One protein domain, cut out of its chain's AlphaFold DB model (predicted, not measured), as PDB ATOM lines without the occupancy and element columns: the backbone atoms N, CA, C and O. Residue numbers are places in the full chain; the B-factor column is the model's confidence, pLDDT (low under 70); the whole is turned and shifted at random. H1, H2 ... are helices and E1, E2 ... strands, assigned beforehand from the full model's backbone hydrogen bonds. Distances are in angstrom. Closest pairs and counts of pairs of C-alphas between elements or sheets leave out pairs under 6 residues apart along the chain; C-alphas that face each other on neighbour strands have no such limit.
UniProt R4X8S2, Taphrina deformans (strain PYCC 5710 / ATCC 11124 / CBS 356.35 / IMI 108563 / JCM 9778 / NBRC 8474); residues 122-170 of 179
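This is residues 122 to 170 of the 179 residues of a protein of Taphrina deformans (strain PYCC 5710 / ATCC 11124 / CBS 356.35 / IMI 108563 / JCM 9778 / NBRC 8474) (UniProt R4X8S2). This is a long, thin rod with its parts strung one after another: three helices run along one half, and a two-stranded hairpin, E1 and E2, makes the other. The short H1 sits at one far end and makes a corner with the longer H2, the short H3 lies near the middle, and the tip of the hairpin, residues 157 to 162, sticks out at the other end. H1 and H2 are both apart from the two strands of the hairpin, and H3 touches no helix. The printed part has 49 residues with three named helices and two named strands in the order H1, H2, H3, E1, E2; the sheet has the order E1 - E2, antiparallel, and the class is mixed, helices and strands. The whole is extended, with a radius of gyration of the C-alphas of 18.4 A and spans of 57 by 21 by 9 A.

H1 is residues 123 to 127, 6.1 A from first to last C-alpha, and begins at C-alpha 123 at (163.332, 146.051, 161.884). H2, the longest helix, is residues 130 to 140 and measures 15.6 A, ending at C-alpha 140 at (151.746, 151.080, 170.079). H3 is residues 142 to 146, 5.7 A long. E1 is residues 152 to 158, 19.5 A long. E2 is residues 161 to 166, 16.5 A long, and ends at C-alpha 166 at (137.623, 161.389, 187.912).

H1 and H2 only just touch, and only at the corner by their link, with 3 pairs of C-alphas within 8 A; the closest C-alphas are those of Met 127 and Ala 133, 5.1 A apart. H2 and H3 are close but not clearly touching, and their closest C-alphas, those of Gln 138 and Trp 144, are 6.5 A apart. H1 and H3 are apart. H3 and E2 are apart too. In H1, H2 and H3 every O i to N i+4 pair is within hydrogen-bond range. E1 and E2 form a hairpin of antiparallel neighbour strands, with 166 degrees between their directions. C-alphas 155 and 164 face each other at 4.6 A. N 154 and O 165, 2.8 A apart, and N 163 and O 156, 2.8 A apart, are within hydrogen-bond range.

The C-alphas farthest apart are those of Glu 125 and Ala 160, 56.9 A. Residues 128 to 134, of which 130 to 134 belong to H2, stand free, as do residues 137 to 142, of which 137 to 140 belong to H2. The printed part has no cut, and the four links between named elements are tight. The mean pLDDT of the printed part is 90.7, and the model's confidence is low, under 70, at residues 169 to 170.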
ATOM      1  N   GLU A 122     167.889 144.334 161.838       92.38
ATOM      2  CA  GLU A 122     167.005 145.222 161.085       92.38
ATOM      3  C   GLU A 122     165.551 145.049 161.550       92.38
ATOM      4  O   GLU A 122     165.156 143.985 162.032       92.38
ATOM      5  N   GLU A 123     164.729 146.097 161.420       90.19
ATOM      6  CA  GLU A 123     163.332 146.051 161.884       90.19
ATOM      7  C   GLU A 123     162.543 144.929 161.195       90.19
ATOM      8  O   GLU A 123     161.781 144.232 161.858       90.19
ATOM      9  N   GLU A 124     162.790 144.689 159.905       93.06
ATOM     10  CA  GLU A 124     162.168 143.605 159.134       93.06
ATOM     11  C   GLU A 124     162.434 142.224 159.766       93.06
ATOM     12  O   GLU A 124     161.521 141.416 159.931       93.06
ATOM     13  N   GLU A 125     163.677 141.971 160.192       93.31
ATOM     14  CA  GLU A 125     164.076 140.714 160.837       93.31
ATOM     15  C   GLU A 125     163.406 140.554 162.203       93.31
ATOM     16  O   GLU A 125     162.981 139.461 162.579       93.31
ATOM     17  N   MET A 126     163.284 141.655 162.947       91.00
ATOM     18  CA  MET A 126     162.600 141.672 164.234       91.00
ATOM     19  C   MET A 126     161.097 141.401 164.072       91.00
ATOM     20  O   MET A 126     160.521 140.646 164.856       91.00
ATOM     21  N   MET A 127     160.468 141.987 163.052       94.31
ATOM     22  CA  MET A 127     159.040 141.835 162.764       94.31
ATOM     23  C   MET A 127     158.681 140.473 162.161       94.31
ATOM     24  O   MET A 127     157.521 140.072 162.232       94.31
ATOM     25  N   ALA A 128     159.658 139.730 161.636       95.19
ATOM     26  CA  ALA A 128     159.469 138.350 161.198       95.19
ATOM     27  C   ALA A 128     159.205 137.372 162.363       95.19
ATOM     28  O   ALA A 128     158.741 136.258 162.124       95.19
ATOM     29  N   ILE A 129     159.481 137.767 163.614       96.50
ATOM     30  CA  ILE A 129     159.167 136.979 164.813       96.50
ATOM     31  C   ILE A 129     157.723 137.298 165.245       96.50
ATOM     32  O   ILE A 129     157.476 138.417 165.712       96.50
ATOM     33  N   PRO A 130     156.765 136.352 165.140       96.06
ATOM     34  CA  PRO A 130     155.344 136.630 165.376       96.06
ATOM     35  C   PRO A 130     155.051 137.240 166.750       96.06
ATOM     36  O   PRO A 130     154.305 138.211 166.851       96.06
ATOM     37  N   GLU A 131     155.697 136.739 167.804       96.62
ATOM     38  CA  GLU A 131     155.513 137.218 169.176       96.62
ATOM     39  C   GLU A 131     155.997 138.664 169.353       96.62
ATOM     40  O   GLU A 131     155.443 139.427 170.151       96.62
ATOM     41  N   VAL A 132     157.031 139.066 168.605       95.00
ATOM     42  CA  VAL A 132     157.541 140.441 168.624       95.00
ATOM     43  C   VAL A 132     156.600 141.364 167.863       95.00
ATOM     44  O   VAL A 132     156.307 142.458 168.348       95.00
ATOM     45  N   ALA A 133     156.077 140.921 166.718       95.31
ATOM     46  CA  ALA A 133     155.096 141.676 165.950       95.31
ATOM     47  C   ALA A 133     153.801 141.910 166.749       95.31
ATOM     48  O   ALA A 133     153.320 143.044 166.822       95.31
ATOM     49  N   GLU A 134     153.283 140.871 167.411       96.25
ATOM     50  CA  GLU A 134     152.116 140.961 168.297       96.25
ATOM     51  C   GLU A 134     152.378 141.915 169.471       96.25
ATOM     52  O   GLU A 134     151.604 142.845 169.714       96.25
ATOM     53  N   SER A 135     153.523 141.758 170.144       94.88
ATOM     54  CA  SER A 135     153.921 142.646 171.242       94.88
ATOM     55  C   SER A 135     154.029 144.100 170.781       94.88
ATOM     56  O   SER A 135     153.557 145.006 171.465       94.88
ATOM     57  N   ARG A 136     154.611 144.361 169.603       94.56
ATOM     58  CA  ARG A 136     154.704 145.715 169.041       94.56
ATOM     59  C   ARG A 136     153.319 146.299 168.790       94.56
ATOM     60  O   ARG A 136     153.091 147.443 169.172       94.56
ATOM     61  N   ALA A 137     152.407 145.530 168.190       95.25
ATOM     62  CA  ALA A 137     151.034 145.968 167.936       95.25
ATOM     63  C   ALA A 137     150.315 146.364 169.237       95.25
ATOM     64  O   ALA A 137     149.668 147.413 169.293       95.25
ATOM     65  N   GLN A 138     150.502 145.589 170.308       95.44
ATOM     66  CA  GLN A 138     149.993 145.936 171.631       95.44
ATOM     67  C   GLN A 138     150.629 147.227 172.169       95.44
ATOM     68  O   GLN A 138     149.905 148.138 172.572       95.44
ATOM     69  N   LEU A 139     151.963 147.337 172.153       94.50
ATOM     70  CA  LEU A 139     152.706 148.453 172.754       94.50
ATOM     71  C   LEU A 139     152.426 149.813 172.090       94.50
ATOM     72  O   LEU A 139     152.516 150.843 172.761       94.50
ATOM     73  N   ILE A 140     152.085 149.837 170.797       95.19
ATOM     74  CA  ILE A 140     151.746 151.080 170.079       95.19
ATOM     75  C   ILE A 140     150.269 151.474 170.201       95.19
ATOM     76  O   ILE A 140     149.919 152.605 169.846       95.19
ATOM     77  N   SER A 141     149.411 150.567 170.683       95.56
ATOM     78  CA  SER A 141     147.976 150.814 170.825       95.56
ATOM     79  C   SER A 141     147.695 151.927 171.838       95.56
ATOM     80  O   SER A 141     148.380 152.060 172.856       95.56
ATOM     81  N   ASP A 142     146.664 152.731 171.585       93.44
ATOM     82  CA  ASP A 142     146.251 153.787 172.519       93.44
ATOM     83  C   ASP A 142     145.796 153.212 173.860       93.44
ATOM     84  O   ASP A 142     146.091 153.783 174.909       93.44
ATOM     85  N   HIS A 143     145.172 152.032 173.834       91.75
ATOM     86  CA  HIS A 143     144.806 151.304 175.042       91.75
ATOM     87  C   HIS A 143     146.025 151.049 175.940       91.75
ATOM     88  O   HIS A 143     146.002 151.337 177.135       91.75
ATOM     89  N   TRP A 144     147.129 150.557 175.374       92.00
ATOM     90  CA  TRP A 144     148.347 150.341 176.150       92.00
ATOM     91  C   TRP A 144     148.984 151.653 176.620       92.00
ATOM     92  O   TRP A 144     149.356 151.777 177.787       92.00
ATOM     93  N   LYS A 145     149.098 152.644 175.728       91.06
ATOM     94  CA  LYS A 145     149.764 153.920 176.034       91.06
ATOM     95  C   LYS A 145     149.026 154.747 177.089       91.06
ATOM     96  O   LYS A 145     149.684 155.424 177.874       91.06
ATOM     97  N   TYR A 146     147.691 154.720 177.098       89.38
ATOM     98  CA  TYR A 146     146.883 155.676 177.865       89.38
ATOM     99  C   TYR A 146     145.920 155.022 178.859       89.38
ATOM    100  O   TYR A 146     145.730 155.561 179.950       89.38
ATOM    101  N   SER A 147     145.357 153.848 178.558       88.12
ATOM    102  CA  SER A 147     144.363 153.187 179.430       88.12
ATOM    103  C   SER A 147     144.978 152.412 180.601       88.12
ATOM    104  O   SER A 147     144.253 151.835 181.408       88.12
ATOM    105  N   GLN A 148     146.309 152.412 180.716       86.38
ATOM    106  CA  GLN A 148     147.050 151.921 181.885       86.38
ATOM    107  C   GLN A 148     147.359 153.036 182.901       86.38
ATOM    108  O   GLN A 148     148.019 152.794 183.912       86.38
ATOM    109  N   THR A 149     146.916 154.273 182.636       89.50
ATOM    110  CA  THR A 149     147.097 155.401 183.559       89.50
ATOM    111  C   THR A 149     146.326 155.126 184.854       89.50
ATOM    112  O   THR A 149     145.119 154.889 184.782       89.50
ATOM    113  N   PRO A 150     146.972 155.169 186.037       89.69
ATOM    114  CA  PRO A 150     146.271 155.025 187.308       89.69
ATOM    115  C   PRO A 150     145.144 156.046 187.448       89.69
ATOM    116  O   PRO A 150     145.224 157.143 186.891       89.69
ATOM    117  N   VAL A 151     144.129 155.706 188.242       91.69
ATOM    118  CA  VAL A 151     143.011 156.611 188.527       91.69
ATOM    119  C   VAL A 151     143.530 157.985 188.961       91.69
ATOM    120  O   VAL A 151     144.438 158.100 189.794       91.69
ATOM    121  N   PHE A 152     142.945 159.020 188.365       91.25
ATOM    122  CA  PHE A 152     143.267 160.415 188.612       91.25
ATOM    123  C   PHE A 152     142.000 161.268 188.595       91.25
ATOM    124  O   PHE A 152     140.999 160.926 187.969       91.25
ATOM    125  N   THR A 153     142.073 162.414 189.254       92.50
ATOM    126  CA  THR A 153     141.069 163.470 189.207       92.50
ATOM    127  C   THR A 153     141.651 164.665 188.473       92.50
ATOM    128  O   THR A 153     142.796 165.040 188.711       92.50
ATOM    129  N   GLN A 154     140.869 165.266 187.587       91.75
ATOM    130  CA  GLN A 154     141.217 166.472 186.858       91.75
ATOM    131  C   GLN A 154     140.227 167.585 187.185       91.75
ATOM    132  O   GLN A 154     139.019 167.429 187.006       91.75
ATOM    133  N   THR A 155     140.758 168.726 187.611       92.12
ATOM    134  CA  THR A 155     139.993 169.958 187.801       92.12
ATOM    135  C   THR A 155     140.215 170.883 186.611       92.12
ATOM    136  O   THR A 155     141.348 171.257 186.313       92.12
ATOM    137  N   ILE A 156     139.133 171.269 185.940       89.56
ATOM    138  CA  ILE A 156     139.139 172.167 184.783       89.56
ATOM    139  C   ILE A 156     138.304 173.395 185.133       89.56
ATOM    140  O   ILE A 156     137.102 173.288 185.378       89.56
ATOM    141  N   THR A 157     138.927 174.570 185.133       88.12
ATOM    142  CA  THR A 157     138.232 175.847 185.333       88.12
ATOM    143  C   THR A 157     138.051 176.546 183.989       88.12
ATOM    144  O   THR A 157     139.022 176.768 183.267       88.12
ATOM    145  N   THR A 158     136.810 176.895 183.648       85.31
ATOM    146  CA  THR A 158     136.465 177.629 182.422       85.31
ATOM    147  C   THR A 158     135.430 178.713 182.724       85.31
ATOM    148  O   THR A 158     134.281 178.436 183.076       85.31
ATOM    149  N   GLY A 159     135.847 179.980 182.645       88.25
ATOM    150  CA  GLY A 159     135.013 181.117 183.043       88.25
ATOM    151  C   GLY A 159     134.569 181.018 184.507       88.25
ATOM    152  O   GLY A 159     135.402 180.950 185.404       88.25
ATOM    153  N   ALA A 160     133.252 180.997 184.740       90.81
ATOM    154  CA  ALA A 160     132.650 180.857 186.070       90.81
ATOM    155  C   ALA A 160     132.485 179.395 186.535       90.81
ATOM    156  O   ALA A 160     132.021 179.155 187.648       90.81
ATOM    157  N   TYR A 161     132.827 178.415 185.694       89.50
ATOM    158  CA  TYR A 161     132.573 177.003 185.963       89.50
ATOM    159  C   TYR A 161     133.847 176.272 186.377       89.50
ATOM    160  O   TYR A 161     134.918 176.476 185.803       89.50
ATOM    161  N   THR A 162     133.708 175.370 187.348       91.31
ATOM    162  CA  THR A 162     134.735 174.389 187.711       91.31
ATOM    163  C   THR A 162     134.159 172.997 187.515       91.31
ATOM    164  O   THR A 162     133.140 172.654 188.108       91.31
ATOM    165  N   ILE A 163     134.810 172.210 186.665       89.62
ATOM    166  CA  ILE A 163     134.469 170.818 186.390       89.62
ATOM    167  C   ILE A 163     135.520 169.952 187.074       89.62
ATOM    168  O   ILE A 163     136.715 170.167 186.882       89.62
ATOM    169  N   ILE A 164     135.076 168.977 187.861       90.31
ATOM    170  CA  ILE A 164     135.937 167.964 188.471       90.31
ATOM    171  C   ILE A 164     135.551 166.625 187.850       90.31
ATOM    172  O   ILE A 164     134.415 166.181 188.000       90.31
ATOM    173  N   ALA A 165     136.481 166.008 187.128       89.69
ATOM    174  CA  ALA A 165     136.296 164.709 186.490       89.69
ATOM    175  C   ALA A 165     137.262 163.692 187.102       89.69
ATOM    176  O   ALA A 165     138.443 163.990 187.261       89.69
ATOM    177  N   THR A 166     136.786 162.491 187.417       90.31
ATOM    178  CA  THR A 166     137.623 161.389 187.912       90.31
ATOM    179  C   THR A 166     137.636 160.275 186.878       90.31
ATOM    180  O   THR A 166     136.579 159.875 186.387       90.31
ATOM    181  N   SER A 167     138.825 159.793 186.518       88.31
ATOM    182  CA  SER A 167     138.964 158.661 185.608       88.31
ATOM    183  C   SER A 167     138.536 157.360 186.289       88.31
ATOM    184  O   SER A 167     138.650 157.203 187.504       88.31
ATOM    185  N   GLN A 168     138.026 156.420 185.502       79.56
ATOM    186  CA  GLN A 168     137.707 155.071 185.966       79.56
ATOM    187  C   GLN A 168     138.819 154.106 185.564       79.56
ATOM    188  O   GLN A 168     139.590 154.381 184.640       79.56
ATOM    189  N   SER A 169     138.917 152.986 186.279       68.25
ATOM    190  CA  SER A 169     139.863 151.934 185.921       68.25
ATOM    191  C   SER A 169     139.455 151.289 184.591       68.25
ATOM    192  O   SER A 169     138.271 151.195 184.271       68.25
ATOM    193  N   SER A 170     140.429 150.836 183.800       62.03
ATOM    194  CA  SER A 170     140.153 150.129 182.545       62.03
ATOM    195  C   SER A 170     139.550 148.733 182.750       62.03
ATOM    196  O   SER A 170     138.991 148.188 181.803       62.03
TER     197      SER A 170